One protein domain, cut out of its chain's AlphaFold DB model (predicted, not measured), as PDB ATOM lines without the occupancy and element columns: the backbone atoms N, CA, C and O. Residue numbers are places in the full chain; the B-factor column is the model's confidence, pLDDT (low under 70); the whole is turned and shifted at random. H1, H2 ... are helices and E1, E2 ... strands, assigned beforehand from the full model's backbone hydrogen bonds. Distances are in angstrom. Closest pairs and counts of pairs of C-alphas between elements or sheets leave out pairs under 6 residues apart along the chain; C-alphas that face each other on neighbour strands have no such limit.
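What this domain is: This is residues 7 to 33 and 49 to 192 of the 350 residues of the protein "Leucine rich repeat containing 43" of Mastacembelus armatus (zig-zag eel) (UniProt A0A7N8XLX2). A rod with little regular structure has hairpin H2 and H3 toward one end, H6, H7 and H8 at the other, and parallel strands E1 and E2 between. The printed part has 171 residues, 66 in named elements, mostly helix: H1 to H4, E1, H5, E2, H6 to H8. It is loose, radius of gyration of the C-alphas 19.2 A, spanning 62 by 29 by 25 A.

How they stand to each other: H1, residues 7 to 15, only just touches H5, 114 to 118, with 3 C-alpha pairs within 8 A. Hairpin H2, 52 to 60, and H3, 75 to 85, has closest C-alphas Leu 56 and Gln 81, 6.5 A. Between E1, 101 to 103, and E2, 124 to 126, N 102 and O 124 are within hydrogen-bond range, 2.9 A. H6, 156 to 162, touches H7, 176 to 181, and H8, 186 to 191. H5 and H8 have 0 O i to N i+4 pairs within range, but 2 O i to N i+3 pairs each.

Where its parts are: H1 begins at C-alpha 7 (216.244, 226.776, 314.276).

The domain as a whole: Residues 34 to 48 are not printed, a gap of 11.8 A between C-alphas. In the printed part 64 residues have pLDDT under 70, among them residues 145 to 192.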
ATOM      1  N   SER A   7     215.151 225.854 314.603       90.62
ATOM      2  CA  SER A   7     216.244 226.776 314.276       90.62
ATOM      3  C   SER A   7     216.674 226.672 312.809       90.62
ATOM      4  O   SER A   7     216.874 227.697 312.164       90.62
ATOM      5  N   ALA A   8     216.721 225.462 312.238       91.38
ATOM      6  CA  ALA A   8     217.089 225.256 310.839       91.38
ATOM      7  C   ALA A   8     216.053 225.858 309.879       91.38
ATOM      8  O   ALA A   8     216.415 226.465 308.867       91.38
ATOM      9  N   VAL A   9     214.761 225.732 310.202       91.56
ATOM     10  CA  VAL A   9     213.690 226.372 309.428       91.56
ATOM     11  C   VAL A   9     213.800 227.893 309.510       91.56
ATOM     12  O   VAL A   9     213.729 228.552 308.473       91.56
ATOM     13  N   LEU A  10     214.031 228.453 310.699       91.75
ATOM     14  CA  LEU A  10     214.209 229.895 310.886       91.75
ATOM     15  C   LEU A  10     215.442 230.420 310.143       91.75
ATOM     16  O   LEU A  10     215.339 231.391 309.397       91.75
ATOM     17  N   GLU A  11     216.586 229.749 310.264       91.12
ATOM     18  CA  GLU A  11     217.800 230.107 309.528       91.12
ATOM     19  C   GLU A  11     217.571 230.062 308.016       91.12
ATOM     20  O   GLU A  11     218.026 230.948 307.293       91.12
ATOM     21  N   LYS A  12     216.824 229.071 307.519       91.50
ATOM     22  CA  LYS A  12     216.459 228.998 306.102       91.50
ATOM     23  C   LYS A  12     215.595 230.187 305.679       91.50
ATOM     24  O   LYS A  12     215.839 230.730 304.605       91.50
ATOM     25  N   GLN A  13     214.622 230.609 306.489       90.69
ATOM     26  CA  GLN A  13     213.794 231.781 306.174       90.69
ATOM     27  C   GLN A  13     214.611 233.075 306.179       90.69
ATOM     28  O   GLN A  13     214.499 233.864 305.246       90.69
ATOM     29  N   ILE A  14     215.505 233.248 307.155       90.75
ATOM     30  CA  ILE A  14     216.404 234.408 307.222       90.75
ATOM     31  C   ILE A  14     217.336 234.442 306.004       90.75
ATOM     32  O   ILE A  14     217.511 235.494 305.395       90.75
ATOM     33  N   ARG A  15     217.895 233.297 305.591       89.19
ATOM     34  CA  ARG A  15     218.745 233.217 304.388       89.19
ATOM     35  C   ARG A  15     217.992 233.594 303.112       89.19
ATOM     36  O   ARG A  15     218.584 234.205 302.234       89.19
ATOM     37  N   ARG A  16     216.693 233.280 303.015       88.38
ATOM     38  CA  ARG A  16     215.846 233.649 301.863       88.38
ATOM     39  C   ARG A  16     215.561 235.146 301.755       88.38
ATOM     40  O   ARG A  16     215.082 235.571 300.714       88.38
ATOM     41  N   LEU A  17     215.860 235.935 302.788       87.12
ATOM     42  CA  LEU A  17     215.807 237.395 302.690       87.12
ATOM     43  C   LEU A  17     216.948 237.973 301.851       87.12
ATOM     44  O   LEU A  17     216.884 239.150 301.506       87.12
ATOM     45  N   CYS A  18     217.975 237.166 301.543       85.56
ATOM     46  CA  CYS A  18     219.101 237.549 300.695       85.56
ATOM     47  C   CYS A  18     219.730 238.884 301.131       85.56
ATOM     48  O   CYS A  18     220.050 239.732 300.310       85.56
ATOM     49  N   LEU A  19     219.900 239.087 302.447       86.12
ATOM     50  CA  LEU A  19     220.330 240.368 303.036       86.12
ATOM     51  C   LEU A  19     221.718 240.839 302.565       86.12
ATOM     52  O   LEU A  19     222.054 242.003 302.750       86.12
ATOM     53  N   ASN A  20     222.508 239.940 301.974       84.44
ATOM     54  CA  ASN A  20     223.841 240.215 301.441       84.44
ATOM     55  C   ASN A  20     223.883 240.261 299.903       84.44
ATOM     56  O   ASN A  20     224.948 240.529 299.349       84.44
ATOM     57  N   ASP A  21     222.763 239.998 299.224       85.25
ATOM     58  CA  ASP A  21     222.670 239.935 297.765       85.25
ATOM     59  C   ASP A  21     221.756 241.048 297.234       85.25
ATOM     60  O   ASP A  21     220.875 241.538 297.938       85.25
ATOM     61  N   PHE A  22     221.922 241.412 295.960       84.88
ATOM     62  CA  PHE A  22     221.099 242.426 295.295       84.88
ATOM     63  C   PHE A  22     219.590 242.139 295.462       84.88
ATOM     64  O   PHE A  22     219.166 241.002 295.217       84.88
ATOM     65  N   PRO A  23     218.745 243.136 295.805       82.38
ATOM     66  CA  PRO A  23     219.018 244.578 295.937       82.38
ATOM     67  C   PRO A  23     219.567 245.014 297.308       82.38
ATOM     68  O   PRO A  23     219.831 246.193 297.515       82.38
ATOM     69  N   CYS A  24     219.737 244.089 298.248       83.56
ATOM     70  CA  CYS A  24     220.241 244.336 299.596       83.56
ATOM     71  C   CYS A  24     221.785 244.247 299.663       83.56
ATOM     72  O   CYS A  24     222.457 243.854 298.704       83.56
ATOM     73  N   GLY A  25     222.358 244.588 300.822       78.69
ATOM     74  CA  GLY A  25     223.736 244.245 301.178       78.69
ATOM     75  C   GLY A  25     224.813 245.224 300.698       78.69
ATOM     76  O   GLY A  25     224.543 246.277 300.127       78.69
ATOM     77  N   ASN A  26     226.077 244.880 300.955       70.75
ATOM     78  CA  ASN A  26     227.247 245.710 300.638       70.75
ATOM     79  C   ASN A  26     227.727 245.522 299.184       70.75
ATOM     80  O   ASN A  26     228.885 245.177 298.945       70.75
ATOM     81  N   GLY A  27     226.841 245.713 298.208       70.50
ATOM     82  CA  GLY A  27     227.204 245.649 296.791       70.50
ATOM     83  C   GLY A  27     227.628 246.994 296.203       70.50
ATOM     84  O   GLY A  27     227.335 248.051 296.754       70.50
ATOM     85  N   SER A  28     228.268 246.969 295.028       68.06
ATOM     86  CA  SER A  28     228.643 248.185 294.278       68.06
ATOM     87  C   SER A  28     227.439 249.031 293.831       68.06
ATOM     88  O   SER A  28     227.608 250.178 293.419       68.06
ATOM     89  N   TRP A  29     226.238 248.452 293.902       69.06
ATOM     90  CA  TRP A  29     224.951 249.076 293.600       69.06
ATOM     91  C   TRP A  29     224.397 249.934 294.745       69.06
ATOM     92  O   TRP A  29     223.507 250.734 294.486       69.06
ATOM     93  N   VAL A  30     224.918 249.818 295.977       63.72
ATOM     94  CA  VAL A  30     224.480 250.628 297.129       63.72
ATOM     95  C   VAL A  30     225.486 251.752 297.380       63.72
ATOM     96  O   VAL A  30     226.656 251.511 297.683       63.72
ATOM     97  N   SER A  31     225.046 253.007 297.252       57.47
ATOM     98  CA  SER A  31     225.908 254.173 297.476       57.47
ATOM     99  C   SER A  31     226.093 254.419 298.979       57.47
ATOM    100  O   SER A  31     225.177 254.878 299.663       57.47
ATOM    101  N   PHE A  32     227.288 254.144 299.507       55.06
ATOM    102  CA  PHE A  32     227.651 254.554 300.864       55.06
ATOM    103  C   PHE A  32     228.008 256.040 300.890       55.06
ATOM    104  O   PHE A  32     229.120 256.452 300.554       55.06
ATOM    105  N   SER A  33     227.067 256.858 301.352       42.56
ATOM    106  CA  SER A  33     227.240 258.299 301.562       42.56
ATOM    107  C   SER A  33     228.025 258.622 302.842       42.56
ATOM    108  O   SER A  33     227.660 259.538 303.572       42.56
ATOM    109  N   THR A  49     225.714 252.719 290.059       64.75
ATOM    110  CA  THR A  49     225.129 252.754 291.399       64.75
ATOM    111  C   THR A  49     223.640 253.044 291.256       64.75
ATOM    112  O   THR A  49     223.277 254.045 290.640       64.75
ATOM    113  N   GLU A  50     222.799 252.157 291.781       73.25
ATOM    114  CA  GLU A  50     221.351 252.338 291.763       73.25
ATOM    115  C   GLU A  50     220.971 253.370 292.829       73.25
ATOM    116  O   GLU A  50     221.590 253.457 293.895       73.25
ATOM    117  N   GLU A  51     219.963 254.185 292.535       80.94
ATOM    118  CA  GLU A  51     219.415 255.103 293.527       80.94
ATOM    119  C   GLU A  51     218.729 254.300 294.639       80.94
ATOM    120  O   GLU A  51     218.056 253.300 294.380       80.94
ATOM    121  N   THR A  52     218.892 254.728 295.892       81.62
ATOM    122  CA  THR A  52     218.313 254.038 297.054       81.62
ATOM    123  C   THR A  52     216.806 253.825 296.897       81.62
ATOM    124  O   THR A  52     216.305 252.750 297.222       81.62
ATOM    125  N   ASP A  53     216.098 254.809 296.340       83.56
ATOM    126  CA  ASP A  53     214.654 254.740 296.113       83.56
ATOM    127  C   ASP A  53     214.289 253.687 295.054       83.56
ATOM    128  O   ASP A  53     213.339 252.933 295.246       83.56
ATOM    129  N   ALA A  54     215.103 253.525 294.005       85.44
ATOM    130  CA  ALA A  54     214.910 252.473 293.007       85.44
ATOM    131  C   ALA A  54     215.073 251.069 293.619       85.44
ATOM    132  O   ALA A  54     214.293 250.161 293.327       85.44
ATOM    133  N   LEU A  55     216.046 250.887 294.521       85.12
ATOM    134  CA  LEU A  55     216.238 249.623 295.245       85.12
ATOM    135  C   LEU A  55     215.067 249.318 296.197       85.12
ATOM    136  O   LEU A  55     214.660 248.161 296.319       85.12
ATOM    137  N   LEU A  56     214.504 250.337 296.853       85.56
ATOM    138  CA  LEU A  56     213.324 250.189 297.714       85.56
ATOM    139  C   LEU A  56     212.046 249.902 296.908       85.56
ATOM    140  O   LEU A  56     211.215 249.097 297.346       85.56
ATOM    141  N   ASP A  57     211.912 250.479 295.716       86.88
ATOM    142  CA  ASP A  57     210.812 250.185 294.794       86.88
ATOM    143  C   ASP A  57     210.856 248.726 294.320       86.88
ATOM    144  O   ASP A  57     209.820 248.051 294.299       86.88
ATOM    145  N   LEU A  58     212.049 248.183 294.038       86.00
ATOM    146  CA  LEU A  58     212.224 246.762 293.703       86.00
ATOM    147  C   LEU A  58     211.774 245.823 294.828       86.00
ATOM    148  O   LEU A  58     211.318 244.714 294.538       86.00
ATOM    149  N   LEU A  59     211.901 246.240 296.091       83.88
ATOM    150  CA  LEU A  59     211.423 245.476 297.248       83.88
ATOM    151  C   LEU A  59     209.906 245.598 297.446       83.88
ATOM    152  O   LEU A  59     209.275 244.650 297.909       83.88
ATOM    153  N   SER A  60     209.328 246.749 297.102       81.62
ATOM    154  CA  SER A  60     207.913 247.060 297.345       81.62
ATOM    155  C   SER A  60     206.984 246.565 296.230       81.62
ATOM    156  O   SER A  60     205.799 246.335 296.470       81.62
ATOM    157  N   CYS A  61     207.500 246.381 295.010       81.94
ATOM    158  CA  CYS A  61     206.714 245.942 293.857       81.94
ATOM    159  C   CYS A  61     206.296 244.456 293.962       81.94
ATOM    160  O   CYS A  61     207.162 243.582 293.902       81.94
ATOM    161  N   PRO A  62     204.988 244.120 293.980       76.38
ATOM    162  CA  PRO A  62     204.510 242.733 294.113       76.38
ATOM    163  C   PRO A  62     204.925 241.794 292.970       76.38
ATOM    164  O   PRO A  62     205.008 240.584 293.153       76.38
ATOM    165  N   HIS A  63     205.169 242.342 291.778       76.19
ATOM    166  CA  HIS A  63     205.598 241.588 290.591       76.19
ATOM    167  C   HIS A  63     207.117 241.577 290.397       76.19
ATOM    168  O   HIS A  63     207.610 241.054 289.398       76.19
ATOM    169  N   SER A  64     207.860 242.181 291.323       81.69
ATOM    170  CA  SER A  64     209.312 242.185 291.276       81.69
ATOM    171  C   SER A  64     209.856 240.772 291.513       81.69
ATOM    172  O   SER A  64     209.358 240.076 292.401       81.69
ATOM    173  N   PRO A  65     210.931 240.359 290.817       78.25
ATOM    174  CA  PRO A  65     211.671 239.140 291.146       78.25
ATOM    175  C   PRO A  65     212.165 239.105 292.601       78.25
ATOM    176  O   PRO A  65     212.407 238.029 293.146       78.25
ATOM    177  N   TRP A  66     212.302 240.282 293.220       79.12
ATOM    178  CA  TRP A  66     212.725 240.468 294.608       79.12
ATOM    179  C   TRP A  66     211.560 240.722 295.573       79.12
ATOM    180  O   TRP A  66     211.790 240.839 296.778       79.12
ATOM    181  N   GLY A  67     210.321 240.771 295.080       68.31
ATOM    182  CA  GLY A  67     209.125 240.800 295.913       68.31
ATOM    183  C   GLY A  67     208.911 239.431 296.559       68.31
ATOM    184  O   GLY A  67     208.794 238.414 295.872       68.31
ATOM    185  N   HIS A  68     208.889 239.376 297.888       68.50
ATOM    186  CA  HIS A  68     208.617 238.145 298.626       68.50
ATOM    187  C   HIS A  68     207.481 238.365 299.617       68.50
ATOM    188  O   HIS A  68     207.457 239.356 300.340       68.50
ATOM    189  N   GLU A  69     206.554 237.408 299.683       66.56
ATOM    190  CA  GLU A  69     205.587 237.352 300.774       66.56
ATOM    191  C   GLU A  69     206.278 236.814 302.024       66.56
ATOM    192  O   GLU A  69     206.483 235.610 302.202       66.56
ATOM    193  N   GLU A  70     206.649 237.719 302.918       76.25
ATOM    194  CA  GLU A  70     207.309 237.375 304.173       76.25
ATOM    195  C   GLU A  70     206.283 237.134 305.288       76.25
ATOM    196  O   GLU A  70     206.401 237.613 306.411       76.25
ATOM    197  N   SER A  71     205.268 236.323 304.984       79.12
ATOM    198  CA  SER A  71     204.171 235.969 305.901       79.12
ATOM    199  C   SER A  71     204.633 235.280 307.192       79.12
ATOM    200  O   SER A  71     203.871 235.164 308.151       79.12
ATOM    201  N   TRP A  72     205.894 234.845 307.228       86.56
ATOM    202  CA  TRP A  72     206.536 234.234 308.381       86.56
ATOM    203  C   TRP A  72     207.019 235.246 309.429       86.56
ATOM    204  O   TRP A  72     207.327 234.835 310.546       86.56
ATOM    205  N   SER A  73     207.114 236.541 309.111       89.25
ATOM    206  CA  SER A  73     207.457 237.581 310.085       89.25
ATOM    207  C   SER A  73     207.107 238.977 309.552       89.25
ATOM    208  O   SER A  73     207.615 239.358 308.498       89.25
ATOM    209  N   PRO A  74     206.325 239.798 310.279       86.81
ATOM    210  CA  PRO A  74     206.032 241.166 309.846       86.81
ATOM    211  C   PRO A  74     207.283 242.062 309.791       86.81
ATOM    212  O   PRO A  74     207.295 243.066 309.083       86.81
ATOM    213  N   GLN A  75     208.350 241.711 310.515       91.56
ATOM    214  CA  GLN A  75     209.605 242.464 310.542       91.56
ATOM    215  C   GLN A  75     210.523 242.152 309.347       91.56
ATOM    216  O   GLN A  75     211.458 242.905 309.087       91.56
ATOM    217  N   ALA A  76     210.290 241.063 308.614       90.31
ATOM    218  CA  ALA A  76     211.168 240.635 307.527       90.31
ATOM    219  C   ALA A  76     211.306 241.690 306.410       90.31
ATOM    220  O   ALA A  76     212.429 241.973 305.985       90.31
ATOM    221  N   ALA A  77     210.205 242.345 306.027       87.75
ATOM    222  CA  ALA A  77     210.206 243.352 304.961       87.75
ATOM    223  C   ALA A  77     211.024 244.573 305.369       87.75
ATOM    224  O   ALA A  77     211.885 245.054 304.630       87.75
ATOM    225  N   ALA A  78     210.806 245.023 306.604       89.44
ATOM    226  CA  ALA A  78     211.550 246.122 307.193       89.44
ATOM    227  C   ALA A  78     213.047 245.788 307.325       89.44
ATOM    228  O   ALA A  78     213.887 246.655 307.084       89.44
ATOM    229  N   LEU A  79     213.408 244.534 307.627       91.06
ATOM    230  CA  LEU A  79     214.810 244.113 307.680       91.06
ATOM    231  C   LEU A  79     215.493 244.202 306.308       91.06
ATOM    232  O   LEU A  79     216.649 244.612 306.231       91.06
ATOM    233  N   ARG A  80     214.788 243.862 305.222       89.31
ATOM    234  CA  ARG A  80     215.319 243.996 303.855       89.31
ATOM    235  C   ARG A  80     215.500 245.453 303.447       89.31
ATOM    236  O   ARG A  80     216.515 245.786 302.846       89.31
ATOM    237  N   GLN A  81     214.583 246.336 303.836       88.75
ATOM    238  CA  GLN A  81     214.753 247.778 303.632       88.75
ATOM    239  C   GLN A  81     215.958 248.316 304.419       88.75
ATOM    240  O   GLN A  81     216.778 249.055 303.874       88.75
ATOM    241  N   LEU A  82     216.141 247.884 305.673       89.19
ATOM    242  CA  LEU A  82     217.339 248.210 306.459       89.19
ATOM    243  C   LEU A  82     218.628 247.690 305.812       89.19
ATOM    244  O   LEU A  82     219.677 248.309 305.984       89.19
ATOM    245  N   ALA A  83     218.553 246.593 305.055       89.12
ATOM    246  CA  ALA A  83     219.679 246.046 304.305       89.12
ATOM    247  C   ALA A  83     220.057 246.859 303.070       89.12
ATOM    248  O   ALA A  83     221.176 246.714 302.592       89.12
ATOM    249  N   VAL A  84     219.151 247.701 302.575       87.38
ATOM    250  CA  VAL A  84     219.430 248.691 301.526       87.38
ATOM    251  C   VAL A  84     219.957 249.983 302.157       87.38
ATOM    252  O   VAL A  84     220.958 250.532 301.711       87.38
ATOM    253  N   LEU A  85     219.311 250.453 303.230       85.25
ATOM    254  CA  LEU A  85     219.609 251.745 303.857       85.25
ATOM    255  C   LEU A  85     220.892 251.742 304.696       85.25
ATOM    256  O   LEU A  85     221.646 252.714 304.697       85.25
ATOM    257  N   THR A  86     221.124 250.677 305.464       84.50
ATOM    258  CA  THR A  86     222.236 250.577 306.421       84.50
ATOM    259  C   THR A  86     222.843 249.165 306.452       84.50
ATOM    260  O   THR A  86     222.782 248.499 307.492       84.50
ATOM    261  N   PRO A  87     223.463 248.694 305.352       81.50
ATOM    262  CA  PRO A  87     223.980 247.324 305.257       81.50
ATOM    263  C   PRO A  87     225.045 247.006 306.323       81.50
ATOM    264  O   PRO A  87     225.061 245.923 306.898       81.50
ATOM    265  N   GLU A  88     225.882 247.992 306.668       81.00
ATOM    266  CA  GLU A  88     226.973 247.872 307.653       81.00
ATOM    267  C   GLU A  88     226.523 247.432 309.049       81.00
ATOM    268  O   GLU A  88     227.326 246.924 309.825       81.00
ATOM    269  N   ARG A  89     225.250 247.642 309.399       79.19
ATOM    270  CA  ARG A  89     224.726 247.316 310.732       79.19
ATOM    271  C   ARG A  89     224.109 245.920 310.805       79.19
ATOM    272  O   ARG A  89     223.751 245.476 311.897       79.19
ATOM    273  N   LEU A  90     223.999 245.217 309.678       85.12
ATOM    274  CA  LEU A  90     223.342 243.915 309.587       85.12
ATOM    275  C   LEU A  90     224.296 242.749 309.852       85.12
ATOM    276  O   LEU A  90     224.513 241.872 309.019       85.12
ATOM    277  N   HIS A  91     224.845 242.706 311.060       86.62
ATOM    278  CA  HIS A  91     225.552 241.521 311.540       86.62
ATOM    279  C   HIS A  91     224.573 240.469 312.077       86.62
ATOM    280  O   HIS A  91     223.456 240.790 312.488       86.62
ATOM    281  N   ALA A  92     225.005 239.205 312.130       86.94
ATOM    282  CA  ALA A  92     224.181 238.086 312.597       86.94
ATOM    283  C   ALA A  92     223.532 238.348 313.971       86.94
ATOM    284  O   ALA A  92     222.340 238.111 314.146       86.94
ATOM    285  N   ASP A  93     224.276 238.931 314.916       89.19
ATOM    286  CA  ASP A  93     223.765 239.269 316.251       89.19
ATOM    287  C   ASP A  93     222.653 240.321 316.224       89.19
ATOM    288  O   ASP A  93     221.725 240.266 317.035       89.19
ATOM    289  N   PHE A  94     222.742 241.288 315.306       91.38
ATOM    290  CA  PHE A  94     221.687 242.277 315.114       91.38
ATOM    291  C   PHE A  94     220.432 241.594 314.578       91.38
ATOM    292  O   PHE A  94     219.359 241.782 315.142       91.38
ATOM    293  N   ILE A  95     220.580 240.746 313.555       91.19
ATOM    294  CA  ILE A  95     219.472 240.015 312.930       91.19
ATOM    295  C   ILE A  95     218.741 239.153 313.968       91.19
ATOM    296  O   ILE A  95     217.519 239.232 314.081       91.19
ATOM    297  N   TYR A  96     219.468 238.388 314.789       91.00
ATOM    298  CA  TYR A  96     218.848 237.561 315.830       91.00
ATOM    299  C   TYR A  96     218.136 238.386 316.913       91.00
ATOM    300  O   TYR A  96     217.114 237.956 317.442       91.00
ATOM    301  N   LYS A  97     218.623 239.594 317.221       91.38
ATOM    302  CA  LYS A  97     217.983 240.519 318.177       91.38
ATOM    303  C   LYS A  97     216.873 241.372 317.565       91.38
ATOM    304  O   LYS A  97     216.190 242.071 318.311       91.38
ATOM    305  N   TYR A  98     216.732 241.375 316.244       92.00
ATOM    306  CA  TYR A  98     215.781 242.216 315.527       92.00
ATOM    307  C   TYR A  98     214.379 241.602 315.498       92.00
ATOM    308  O   TYR A  98     213.388 242.308 315.675       92.00
ATOM    309  N   PHE A  99     214.290 240.285 315.314       92.00
ATOM    310  CA  PHE A  99     213.011 239.593 315.222       92.00
ATOM    311  C   PHE A  99     212.328 239.457 316.584       92.00
ATOM    312  O   PHE A  99     212.899 238.903 317.525       92.00
ATOM    313  N   THR A 100     211.076 239.916 316.655       89.69
ATOM    314  CA  THR A 100     210.205 239.718 317.823       89.69
ATOM    315  C   THR A 100     209.038 238.776 317.536       89.69
ATOM    316  O   THR A 100     208.424 238.296 318.482       89.69
ATOM    317  N   THR A 101     208.768 238.453 316.265       87.00
ATOM    318  CA  THR A 101     207.628 237.623 315.850       87.00
ATOM    319  C   THR A 101     208.029 236.633 314.759       87.00
ATOM    320  O   THR A 101     208.569 237.042 313.727       87.00
ATOM    321  N   PHE A 102     207.708 235.349 314.959       88.50
ATOM    322  CA  PHE A 102     207.832 234.300 313.943       88.50
ATOM    323  C   PHE A 102     206.547 233.492 313.776       88.50
ATOM    324  O   PHE A 102     206.022 232.932 314.736       88.50
ATOM    325  N   HIS A 103     206.097 233.357 312.532       86.25
ATOM    326  CA  HIS A 103     204.966 232.535 312.120       86.25
ATOM    327  C   HIS A 103     205.454 231.383 311.241       86.25
ATOM    328  O   HIS A 103     205.753 231.540 310.058       86.25
ATOM    329  N   ILE A 104     205.542 230.194 311.825       85.38
ATOM    330  CA  ILE A 104     206.007 228.988 311.152       85.38
ATOM    331  C   ILE A 104     204.819 228.056 310.983       85.38
ATOM    332  O   ILE A 104     204.457 227.313 311.888       85.38
ATOM    333  N   VAL A 105     204.219 228.109 309.796       82.75
ATOM    334  CA  VAL A 105     203.049 227.300 309.444       82.75
ATOM    335  C   VAL A 105     203.439 226.223 308.444       82.75
ATOM    336  O   VAL A 105     204.042 226.534 307.407       82.75
ATOM    337  N   ASP A 106     203.087 224.974 308.760       80.50
ATOM    338  CA  ASP A 106     203.234 223.813 307.871       80.50
ATOM    339  C   ASP A 106     204.655 223.693 307.284       80.50
ATOM    340  O   ASP A 106     204.917 223.894 306.091       80.50
ATOM    341  N   LYS A 107     205.637 223.513 308.177       84.56
ATOM    342  CA  LYS A 107     207.060 223.360 307.822       84.56
ATOM    343  C   LYS A 107     207.641 222.035 308.296       84.56
ATOM    344  O   LYS A 107     208.861 221.891 308.331       84.56
ATOM    345  N   ASP A 108     206.788 221.081 308.662       81.75
ATOM    346  CA  ASP A 108     207.195 219.769 309.169       81.75
ATOM    347  C   ASP A 108     208.176 219.844 310.355       81.75
ATOM    348  O   ASP A 108     208.986 218.937 310.551       81.75
ATOM    349  N   VAL A 109     208.142 220.923 311.147       84.00
ATOM    350  CA  VAL A 109     209.023 221.054 312.315       84.00
ATOM    351  C   VAL A 109     208.640 219.989 313.334       84.00
ATOM    352  O   VAL A 109     207.476 219.894 313.720       84.00
ATOM    353  N   SER A 110     209.617 219.193 313.761       81.00
ATOM    354  CA  SER A 110     209.412 218.108 314.726       81.00
ATOM    355  C   SER A 110     210.104 218.356 316.063       81.00
ATOM    356  O   SER A 110     209.705 217.782 317.070       81.00
ATOM    357  N   ILE A 111     211.159 219.179 316.082       83.50
ATOM    358  CA  ILE A 111     211.990 219.419 317.269       83.50
ATOM    359  C   ILE A 111     212.211 220.922 317.451       83.50
ATOM    360  O   ILE A 111     212.630 221.608 316.517       83.50
ATOM    361  N   ILE A 112     211.979 221.410 318.671       85.06
ATOM    362  CA  ILE A 112     212.406 222.743 319.109       85.06
ATOM    363  C   ILE A 112     213.761 222.591 319.799       85.06
ATOM    364  O   ILE A 112     213.864 222.007 320.879       85.06
ATOM    365  N   ASP A 113     214.805 223.087 319.158       88.56
ATOM    366  CA  ASP A 113     216.184 223.050 319.624       88.56
ATOM    367  C   ASP A 113     216.594 224.350 320.333       88.56
ATOM    368  O   ASP A 113     215.902 225.366 320.290       88.56
ATOM    369  N   ASP A 114     217.739 224.309 321.010       87.44
ATOM    370  CA  ASP A 114     218.334 225.425 321.755       87.44
ATOM    371  C   ASP A 114     218.731 226.612 320.861       87.44
ATOM    372  O   ASP A 114     218.883 227.734 321.343       87.44
ATOM    373  N   GLY A 115     218.822 226.408 319.543       87.12
ATOM    374  CA  GLY A 115     219.063 227.470 318.566       87.12
ATOM    375  C   GLY A 115     218.034 228.608 318.604       87.12
ATOM    376  O   GLY A 115     218.361 229.727 318.204       87.12
ATOM    377  N   LEU A 116     216.828 228.371 319.135       88.19
ATOM    378  CA  LEU A 116     215.825 229.420 319.346       88.19
ATOM    379  C   LEU A 116     216.269 230.465 320.391       88.19
ATOM    380  O   LEU A 116     215.862 231.624 320.314       88.19
ATOM    381  N   LEU A 117     217.164 230.107 321.318       88.38
ATOM    382  CA  LEU A 117     217.685 231.014 322.350       88.38
ATOM    383  C   LEU A 117     218.535 232.159 321.777       88.38
ATOM    384  O   LEU A 117     218.733 233.170 322.449       88.38
ATOM    385  N   LYS A 118     219.000 232.044 320.522       90.62
ATOM    386  CA  LYS A 118     219.671 233.144 319.808       90.62
ATOM    387  C   LYS A 118     218.755 234.372 319.677       90.62
ATOM    388  O   LYS A 118     219.241 235.503 319.666       90.62
ATOM    389  N   PHE A 119     217.437 234.166 319.614       90.00
ATOM    390  CA  PHE A 119     216.436 235.215 319.422       90.00
ATOM    391  C   PHE A 119     215.986 235.822 320.757       90.00
ATOM    392  O   PHE A 119     214.865 235.622 321.223       90.00
ATOM    393  N   SER A 120     216.870 236.596 321.389       87.06
ATOM    394  CA  SER A 120     216.669 237.114 322.753       87.06
ATOM    395  C   SER A 120     215.559 238.163 322.904       87.06
ATOM    396  O   SER A 120     215.305 238.612 324.016       87.06
ATOM    397  N   LYS A 121     214.976 238.644 321.800       89.00
ATOM    398  CA  LYS A 121     213.849 239.590 321.798       89.00
ATOM    399  C   LYS A 121     212.572 238.979 321.223       89.00
ATOM    400  O   LYS A 121     211.635 239.711 320.926       89.00
ATOM    401  N   LEU A 122     212.533 237.659 321.049       87.88
ATOM    402  CA  LEU A 122     211.360 236.978 320.521       87.88
ATOM    403  C   LEU A 122     210.210 237.067 321.526       87.88
ATOM    404  O   LEU A 122     210.316 236.562 322.643       87.88
ATOM    405  N   GLU A 123     209.118 237.705 321.126       85.00
ATOM    406  CA  GLU A 123     207.915 237.880 321.937       85.00
ATOM    407  C   GLU A 123     206.778 236.978 321.451       85.00
ATOM    408  O   GLU A 123     205.979 236.501 322.253       85.00
ATOM    409  N   GLU A 124     206.713 236.692 320.156       81.56
ATOM    410  CA  GLU A 124     205.632 235.924 319.555       81.56
ATOM    411  C   GLU A 124     206.177 234.811 318.660       81.56
ATOM    412  O   GLU A 124     207.019 235.023 317.787       81.56
ATOM    413  N   LEU A 125     205.676 233.601 318.887       82.69
ATOM    414  CA  LEU A 125     206.009 232.426 318.100       82.69
ATOM    415  C   LEU A 125     204.727 231.646 317.827       82.69
ATOM    416  O   LEU A 125     204.048 231.227 318.761       82.69
ATOM    417  N   VAL A 126     204.422 231.440 316.552       77.12
ATOM    418  CA  VAL A 126     203.259 230.685 316.081       77.12
ATOM    419  C   VAL A 126     203.767 229.464 315.322       77.12
ATOM    420  O   VAL A 126     204.506 229.607 314.350       77.12
ATOM    421  N   LEU A 127     203.391 228.261 315.766       75.81
ATOM    422  CA  LEU A 127     203.891 226.978 315.241       75.81
ATOM    423  C   LEU A 127     202.781 226.103 314.630       75.81
ATOM    424  O   LEU A 127     202.875 224.874 314.640       75.81
ATOM    425  N   THR A 128     201.723 226.716 314.101       71.56
ATOM    426  CA  THR A 128     200.530 226.014 313.605       71.56
ATOM    427  C   THR A 128     200.858 224.965 312.533       71.56
ATOM    428  O   THR A 128     201.687 225.187 311.653       71.56
ATOM    429  N   ALA A 129     200.165 223.823 312.577       67.06
ATOM    430  CA  ALA A 129     200.278 222.738 311.596       67.06
ATOM    431  C   ALA A 129     201.697 222.141 311.441       67.06
ATOM    432  O   ALA A 129     202.060 221.667 310.370       67.06
ATOM    433  N   ASN A 130     202.511 222.141 312.502       77.19
ATOM    434  CA  ASN A 130     203.778 221.401 312.535       77.19
ATOM    435  C   ASN A 130     203.632 220.049 313.255       77.19
ATOM    436  O   ASN A 130     202.605 219.748 313.858       77.19
ATOM    437  N   LYS A 131     204.682 219.225 313.206       73.12
ATOM    438  CA  LYS A 131     204.729 217.863 313.768       73.12
ATOM    439  C   LYS A 131     205.417 217.838 315.137       73.12
ATOM    440  O   LYS A 131     206.209 216.943 315.423       73.12
ATOM    441  N   ILE A 132     205.155 218.852 315.957       70.12
ATOM    442  CA  ILE A 132     205.786 219.019 317.269       70.12
ATOM    443  C   ILE A 132     205.007 218.191 318.283       70.12
ATOM    444  O   ILE A 132     203.833 218.451 318.524       70.12
ATOM    445  N   SER A 133     205.659 217.191 318.870       63.56
ATOM    446  CA  SER A 133     205.056 216.325 319.890       63.56
ATOM    447  C   SER A 133     205.338 216.784 321.320       63.56
ATOM    448  O   SER A 133     204.582 216.457 322.227       63.56
ATOM    449  N   GLU A 134     206.430 217.517 321.537       63.81
ATOM    450  CA  GLU A 134     206.884 217.958 322.856       63.81
ATOM    451  C   GLU A 134     207.525 219.341 322.744       63.81
ATOM    452  O   GLU A 134     208.238 219.623 321.777       63.81
ATOM    453  N   ILE A 135     207.279 220.203 323.734       68.38
ATOM    454  CA  ILE A 135     207.872 221.539 323.786       68.38
ATOM    455  C   ILE A 135     208.861 221.606 324.952       68.38
ATOM    456  O   ILE A 135     208.451 221.727 326.108       68.38
ATOM    457  N   PRO A 136     210.175 221.545 324.671       69.81
ATOM    458  CA  PRO A 136     211.202 221.698 325.686       69.81
ATOM    459  C   PRO A 136     211.260 223.158 326.138       69.81
ATOM    460  O   PRO A 136     211.875 223.997 325.484       69.81
ATOM    461  N   VAL A 137     210.652 223.461 327.288       69.19
ATOM    462  CA  VAL A 137     210.587 224.836 327.820       69.19
ATOM    463  C   VAL A 137     211.977 225.448 328.041       69.19
ATOM    464  O   VAL A 137     212.166 226.641 327.837       69.19
ATOM    465  N   LYS A 138     212.982 224.616 328.335       74.31
ATOM    466  CA  LYS A 138     214.402 225.005 328.417       74.31
ATOM    467  C   LYS A 138     214.979 225.616 327.130       74.31
ATOM    468  O   LYS A 138     215.964 226.340 327.199       74.31
ATOM    469  N   ASN A 139     214.386 225.319 325.974       81.50
ATOM    470  CA  ASN A 139     214.832 225.815 324.672       81.50
ATOM    471  C   ASN A 139     214.034 227.053 324.224       81.50
ATOM    472  O   ASN A 139     214.306 227.599 323.157       81.50
ATOM    473  N   LEU A 140     213.043 227.493 325.008       79.38
ATOM    474  CA  LEU A 140     212.244 228.674 324.701       79.38
ATOM    475  C   LEU A 140     212.843 229.929 325.353       79.38
ATOM    476  O   LEU A 140     213.246 229.886 326.517       79.38
ATOM    477  N   PRO A 141     212.872 231.071 324.645       78.62
ATOM    478  CA  PRO A 141     213.299 232.330 325.232       78.62
ATOM    479  C   PRO A 141     212.286 232.812 326.279       78.62
ATOM    480  O   PRO A 141     211.072 232.747 326.087       78.62
ATOM    481  N   ASN A 142     212.788 233.359 327.383       73.56
ATOM    482  CA  ASN A 142     211.972 233.878 328.487       73.56
ATOM    483  C   ASN A 142     211.168 235.147 328.135       73.56
ATOM    484  O   ASN A 142     210.320 235.569 328.920       73.56
ATOM    485  N   THR A 143     211.435 235.757 326.977       77.19
ATOM    486  CA  THR A 143     210.732 236.930 326.445       77.19
ATOM    487  C   THR A 143     209.427 236.588 325.734       77.19
ATOM    488  O   THR A 143     208.687 237.506 325.378       77.19
ATOM    489  N   LEU A 144     209.131 235.301 325.530       74.38
ATOM    490  CA  LEU A 144     207.948 234.858 324.803       74.38
ATOM    491  C   LEU A 144     206.655 235.205 325.568       74.38
ATOM    492  O   LEU A 144     206.451 234.782 326.707       74.38
ATOM    493  N   LYS A 145     205.779 235.968 324.916       68.25
ATOM    494  CA  LYS A 145     204.479 236.447 325.410       68.25
ATOM    495  C   LYS A 145     203.293 235.820 324.663       68.25
ATOM    496  O   LYS A 145     202.204 235.746 325.233       68.25
ATOM    497  N   GLY A 146     203.503 235.415 323.405       56.53
ATOM    498  CA  GLY A 146     202.496 234.841 322.502       56.53
ATOM    499  C   GLY A 146     202.334 233.319 322.599       56.53
ATOM    500  O   GLY A 146     203.027 232.663 323.371       56.53
ATOM    501  N   ASN A 147     201.413 232.765 321.802       54.91
ATOM    502  CA  ASN A 147     200.906 231.393 321.917       54.91
ATOM    503  C   ASN A 147     201.506 230.409 320.877       54.91
ATOM    504  O   ASN A 147     200.969 230.302 319.771       54.91
ATOM    505  N   PRO A 148     202.550 229.629 321.221       51.94
ATOM    506  CA  PRO A 148     203.055 228.546 320.371       51.94
ATOM    507  C   PRO A 148     202.410 227.172 320.652       51.94
ATOM    508  O   PRO A 148     202.834 226.186 320.051       51.94
ATOM    509  N   PHE A 149     201.439 227.065 321.569       50.56
ATOM    510  CA  PHE A 149     201.133 225.806 322.275       50.56
ATOM    511  C   PHE A 149     199.849 225.077 321.863       50.56
ATOM    512  O   PHE A 149     199.560 224.037 322.451       50.56
ATOM    513  N   THR A 150     199.150 225.514 320.813       45.97
ATOM    514  CA  THR A 150     197.824 224.981 320.421       45.97
ATOM    515  C   THR A 150     197.770 223.493 320.059       45.97
ATOM    516  O   THR A 150     196.708 222.992 319.692       45.97
ATOM    517  N   LEU A 151     198.892 222.772 320.123       39.91
ATOM    518  CA  LEU A 151     199.028 221.405 319.630       39.91
ATOM    519  C   LEU A 151     199.747 220.443 320.582       39.91
ATOM    520  O   LEU A 151     199.825 219.257 320.266       39.91
ATOM    521  N   VAL A 152     200.281 220.899 321.718       43.62
ATOM    522  CA  VAL A 152     201.138 220.043 322.550       43.62
ATOM    523  C   VAL A 152     200.462 219.757 323.874       43.62
ATOM    524  O   VAL A 152     200.135 220.663 324.631       43.62
ATOM    525  N   SER A 153     200.300 218.468 324.169       42.53
ATOM    526  CA  SER A 153     199.801 217.918 325.434       42.53
ATOM    527  C   SER A 153     200.755 218.166 326.616       42.53
ATOM    528  O   SER A 153     200.899 217.323 327.499       42.53
ATOM    529  N   SER A 154     201.462 219.294 326.625       47.88
ATOM    530  CA  SER A 154     202.165 219.807 327.792       47.88
ATOM    531  C   SER A 154     201.120 220.296 328.787       47.88
ATOM    532  O   SER A 154     200.271 221.112 328.439       47.88
ATOM    533  N   PHE A 155     201.170 219.780 330.017       55.16
ATOM    534  CA  PHE A 155     200.296 220.204 331.112       55.16
ATOM    535  C   PHE A 155     200.281 221.746 331.184       55.16
ATOM    536  O   PHE A 155     201.336 222.326 331.455       55.16
ATOM    537  N   PRO A 156     199.131 222.421 330.976       57.50
ATOM    538  CA  PRO A 156     199.056 223.884 330.893       57.50
ATOM    539  C   PRO A 156     199.723 224.587 332.078       57.50
ATOM    540  O   PRO A 156     200.415 225.589 331.912       57.50
ATOM    541  N   GLY A 157     199.595 224.003 333.272       59.53
ATOM    542  CA  GLY A 157     200.207 224.529 334.487       59.53
ATOM    543  C   GLY A 157     201.735 224.562 334.477       59.53
ATOM    544  O   GLY A 157     202.321 225.517 334.976       59.53
ATOM    545  N   PHE A 158     202.392 223.574 333.865       60.00
ATOM    546  CA  PHE A 158     203.854 223.549 333.765       60.00
ATOM    547  C   PHE A 158     204.372 224.691 332.885       60.00
ATOM    548  O   PHE A 158     205.324 225.385 333.245       60.00
ATOM    549  N   THR A 159     203.707 224.920 331.751       60.31
ATOM    550  CA  THR A 159     204.037 226.000 330.816       60.31
ATOM    551  C   THR A 159     203.795 227.375 331.439       60.31
ATOM    552  O   THR A 159     204.637 228.262 331.312       60.31
ATOM    553  N   VAL A 160     202.679 227.541 332.160       65.94
ATOM    554  CA  VAL A 160     202.323 228.794 332.851       65.94
ATOM    555  C   VAL A 160     203.337 229.165 333.939       65.94
ATOM    556  O   VAL A 160     203.659 230.347 334.088       65.94
ATOM    557  N   ASP A 161     203.839 228.181 334.689       65.62
ATOM    558  CA  ASP A 161     204.817 228.407 335.760       65.62
ATOM    559  C   ASP A 161     206.240 228.630 335.220       65.62
ATOM    560  O   ASP A 161     206.972 229.491 335.705       65.62
ATOM    561  N   SER A 162     206.615 227.916 334.155       63.44
ATOM    562  CA  SER A 162     207.959 227.998 333.566       63.44
ATOM    563  C   SER A 162     208.193 229.268 332.732       63.44
ATOM    564  O   SER A 162     209.338 229.693 332.571       63.44
ATOM    565  N   LEU A 163     207.131 229.884 332.193       67.88
ATOM    566  CA  LEU A 163     207.201 231.095 331.367       67.88
ATOM    567  C   LEU A 163     206.499 232.280 332.062       67.88
ATOM    568  O   LEU A 163     205.317 232.561 331.828       67.88
ATOM    569  N   PRO A 164     207.214 233.047 332.907       64.75
ATOM    570  CA  PRO A 164     206.610 234.114 333.707       64.75
ATOM    571  C   PRO A 164     206.061 235.275 332.865       64.75
ATOM    572  O   PRO A 164     205.172 235.982 333.326       64.75
ATOM    573  N   GLN A 165     206.537 235.456 331.628       63.91
ATOM    574  CA  GLN A 165     206.095 236.519 330.713       63.91
ATOM    575  C   GLN A 165     204.953 236.092 329.769       63.91
ATOM    576  O   GLN A 165     204.433 236.927 329.035       63.91
ATOM    577  N   LEU A 166     204.529 234.821 329.793       66.06
ATOM    578  CA  LEU A 166     203.513 234.294 328.876       66.06
ATOM    579  C   LEU A 166     202.121 234.881 329.165       66.06
ATOM    580  O   LEU A 166     201.512 234.570 330.185       66.06
ATOM    581  N   CYS A 167     201.580 235.725 328.295       56.66
ATOM    582  CA  CYS A 167     200.264 236.325 328.538       56.66
ATOM    583  C   CYS A 167     199.118 235.446 328.023       56.66
ATOM    584  O   CYS A 167     198.032 235.483 328.595       56.66
ATOM    585  N   PHE A 168     199.363 234.644 326.985       55.59
ATOM    586  CA  PHE A 168     198.333 233.860 326.306       55.59
ATOM    587  C   PHE A 168     198.755 232.397 326.113       55.59
ATOM    588  O   PHE A 168     199.869 232.128 325.666       55.59
ATOM    589  N   LEU A 169     197.840 231.466 326.389       57.94
ATOM    590  CA  LEU A 169     197.959 230.031 326.109       57.94
ATOM    591  C   LEU A 169     196.654 229.566 325.447       57.94
ATOM    592  O   LEU A 169     195.581 229.869 325.953       57.94
ATOM    593  N   ASP A 170     196.718 228.898 324.294       56.09
ATOM    594  CA  ASP A 170     195.534 228.442 323.537       56.09
ATOM    595  C   ASP A 170     194.502 229.543 323.217       56.09
ATOM    596  O   ASP A 170     193.297 229.315 323.206       56.09
ATOM    597  N   ALA A 171     194.991 230.759 322.939       50.25
ATOM    598  CA  ALA A 171     194.202 231.981 322.730       50.25
ATOM    599  C   ALA A 171     193.405 232.455 323.963       50.25
ATOM    600  O   ALA A 171     192.621 233.401 323.869       50.25
ATOM    601  N   LEU A 172     193.654 231.858 325.130       56.44
ATOM    602  CA  LEU A 172     193.125 232.287 326.417       56.44
ATOM    603  C   LEU A 172     194.178 233.110 327.162       56.44
ATOM    604  O   LEU A 172     195.359 232.761 327.203       56.44
ATOM    605  N   LEU A 173     193.746 234.227 327.743       55.84
ATOM    606  CA  LEU A 173     194.587 235.039 328.615       55.84
ATOM    607  C   LEU A 173     194.834 234.275 329.919       55.84
ATOM    608  O   LEU A 173     193.883 233.869 330.582       55.84
ATOM    609  N   ILE A 174     196.096 234.149 330.314       63.16
ATOM    610  CA  ILE A 174     196.458 233.558 331.600       63.16
ATOM    611  C   ILE A 174     196.179 234.585 332.703       63.16
ATOM    612  O   ILE A 174     196.820 235.639 332.774       63.16
ATOM    613  N   SER A 175     195.248 234.269 333.597       60.34
ATOM    614  CA  SER A 175     194.915 235.114 334.744       60.34
ATOM    615  C   SER A 175     195.964 235.026 335.863       60.34
ATOM    616  O   SER A 175     196.657 234.022 336.053       60.34
ATOM    617  N   SER A 176     196.047 236.072 336.692       56.56
ATOM    618  CA  SER A 176     196.885 236.076 337.904       56.56
ATOM    619  C   SER A 176     196.474 235.003 338.929       56.56
ATOM    620  O   SER A 176     197.272 234.622 339.787       56.56
ATOM    621  N   GLU A 177     195.230 234.520 338.868       55.50
ATOM    622  CA  GLU A 177     194.711 233.412 339.680       55.50
ATOM    623  C   GLU A 177     195.312 232.073 339.235       55.50
ATOM    624  O   GLU A 177     195.870 231.341 340.053       55.50
ATOM    625  N   GLU A 178     195.288 231.791 337.932       58.56
ATOM    626  CA  GLU A 178     195.865 230.575 337.344       58.56
ATOM    627  C   GLU A 178     197.372 230.493 337.584       58.56
ATOM    628  O   GLU A 178     197.886 229.443 337.967       58.56
ATOM    629  N   ARG A 179     198.084 231.622 337.486       63.19
ATOM    630  CA  ARG A 179     199.518 231.677 337.821       63.19
ATOM    631  C   ARG A 179     199.811 231.309 339.269       63.19
ATOM    632  O   ARG A 179     200.806 230.648 339.540       63.19
ATOM    633  N   ARG A 180     198.963 231.731 340.212       60.66
ATOM    634  CA  ARG A 180     199.126 231.349 341.624       60.66
ATOM    635  C   ARG A 180     198.840 229.865 341.838       60.66
ATOM    636  O   ARG A 180     199.547 229.245 342.624       60.66
ATOM    637  N   ARG A 181     197.856 229.302 341.128       58.31
ATOM    638  CA  ARG A 181     197.494 227.874 341.209       58.31
ATOM    639  C   ARG A 181     198.603 226.945 340.725       58.31
ATOM    640  O   ARG A 181     198.771 225.868 341.288       58.31
ATOM    641  N   PHE A 182     199.352 227.358 339.708       57.44
ATOM    642  CA  PHE A 182     200.402 226.536 339.105       57.44
ATOM    643  C   PHE A 182     201.816 226.814 339.636       57.44
ATOM    644  O   PHE A 182     202.768 226.176 339.196       57.44
ATOM    645  N   ARG A 183     201.958 227.727 340.604       60.72
ATOM    646  CA  ARG A 183     203.251 228.138 341.157       60.72
ATOM    647  C   ARG A 183     204.030 226.957 341.754       60.72
ATOM    648  O   ARG A 183     203.532 226.295 342.664       60.72
ATOM    649  N   GLY A 184     205.272 226.762 341.311       61.28
ATOM    650  CA  GLY A 184     206.189 225.732 341.822       61.28
ATOM    651  C   GLY A 184     206.094 224.378 341.107       61.28
ATOM    652  O   GLY A 184     206.765 223.432 341.513       61.28
ATOM    653  N   LEU A 185     205.293 224.262 340.041       62.28
ATOM    654  CA  LEU A 185     205.252 223.074 339.179       62.28
ATOM    655  C   LEU A 185     206.511 222.936 338.313       62.28
ATOM    656  O   LEU A 185     206.930 221.812 338.038       62.28
ATOM    657  N   ALA A 186     207.131 224.044 337.901       58.19
ATOM    658  CA  ALA A 186     208.365 224.043 337.111       58.19
ATOM    659  C   ALA A 186     209.552 223.453 337.898       58.19
ATOM    660  O   ALA A 186     210.382 222.727 337.344       58.19
ATOM    661  N   GLU A 187     209.583 223.691 339.213       62.25
ATOM    662  CA  GLU A 187     210.570 223.124 340.146       62.25
ATOM    663  C   GLU A 187     210.414 221.602 340.318       62.25
ATOM    664  O   GLU A 187     211.326 220.934 340.797       62.25
ATOM    665  N   MET A 188     209.275 221.034 339.904       53.62
ATOM    666  CA  MET A 188     208.981 219.598 339.966       53.62
ATOM    667  C   MET A 188     209.274 218.872 338.640       53.62
ATOM    668  O   MET A 188     208.895 217.709 338.499       53.62
ATOM    669  N   SER A 189     209.938 219.533 337.679       52.53
ATOM    670  CA  SER A 189     210.265 218.996 336.341       52.53
ATOM    671  C   SER A 189     210.998 217.651 336.362       52.53
ATOM    672  O   SER A 189     210.775 216.831 335.475       52.53
ATOM    673  N   ASP A 190     211.784 217.377 337.406       49.03
ATOM    674  CA  ASP A 190     212.518 216.115 337.585       49.03
ATOM    675  C   ASP A 190     211.615 214.902 337.898       49.03
ATOM    676  O   ASP A 190     212.045 213.754 337.784       49.03
ATOM    677  N   LEU A 191     210.357 215.138 338.295       46.47
ATOM    678  CA  LEU A 191     209.384 214.104 338.686       46.47
ATOM    679  C   LEU A 191     208.328 213.831 337.604       46.47
ATOM    680  O   LEU A 191     207.489 212.941 337.767       46.47
ATOM    681  N   ILE A 192     208.341 214.587 336.502       46.28
ATOM    682  CA  ILE A 192     207.349 214.476 335.427       46.28
ATOM    683  C   ILE A 192     207.737 213.310 334.513       46.28
ATOM    684  O   ILE A 192     208.274 213.475 333.421       46.28
TER     685      ILE A 192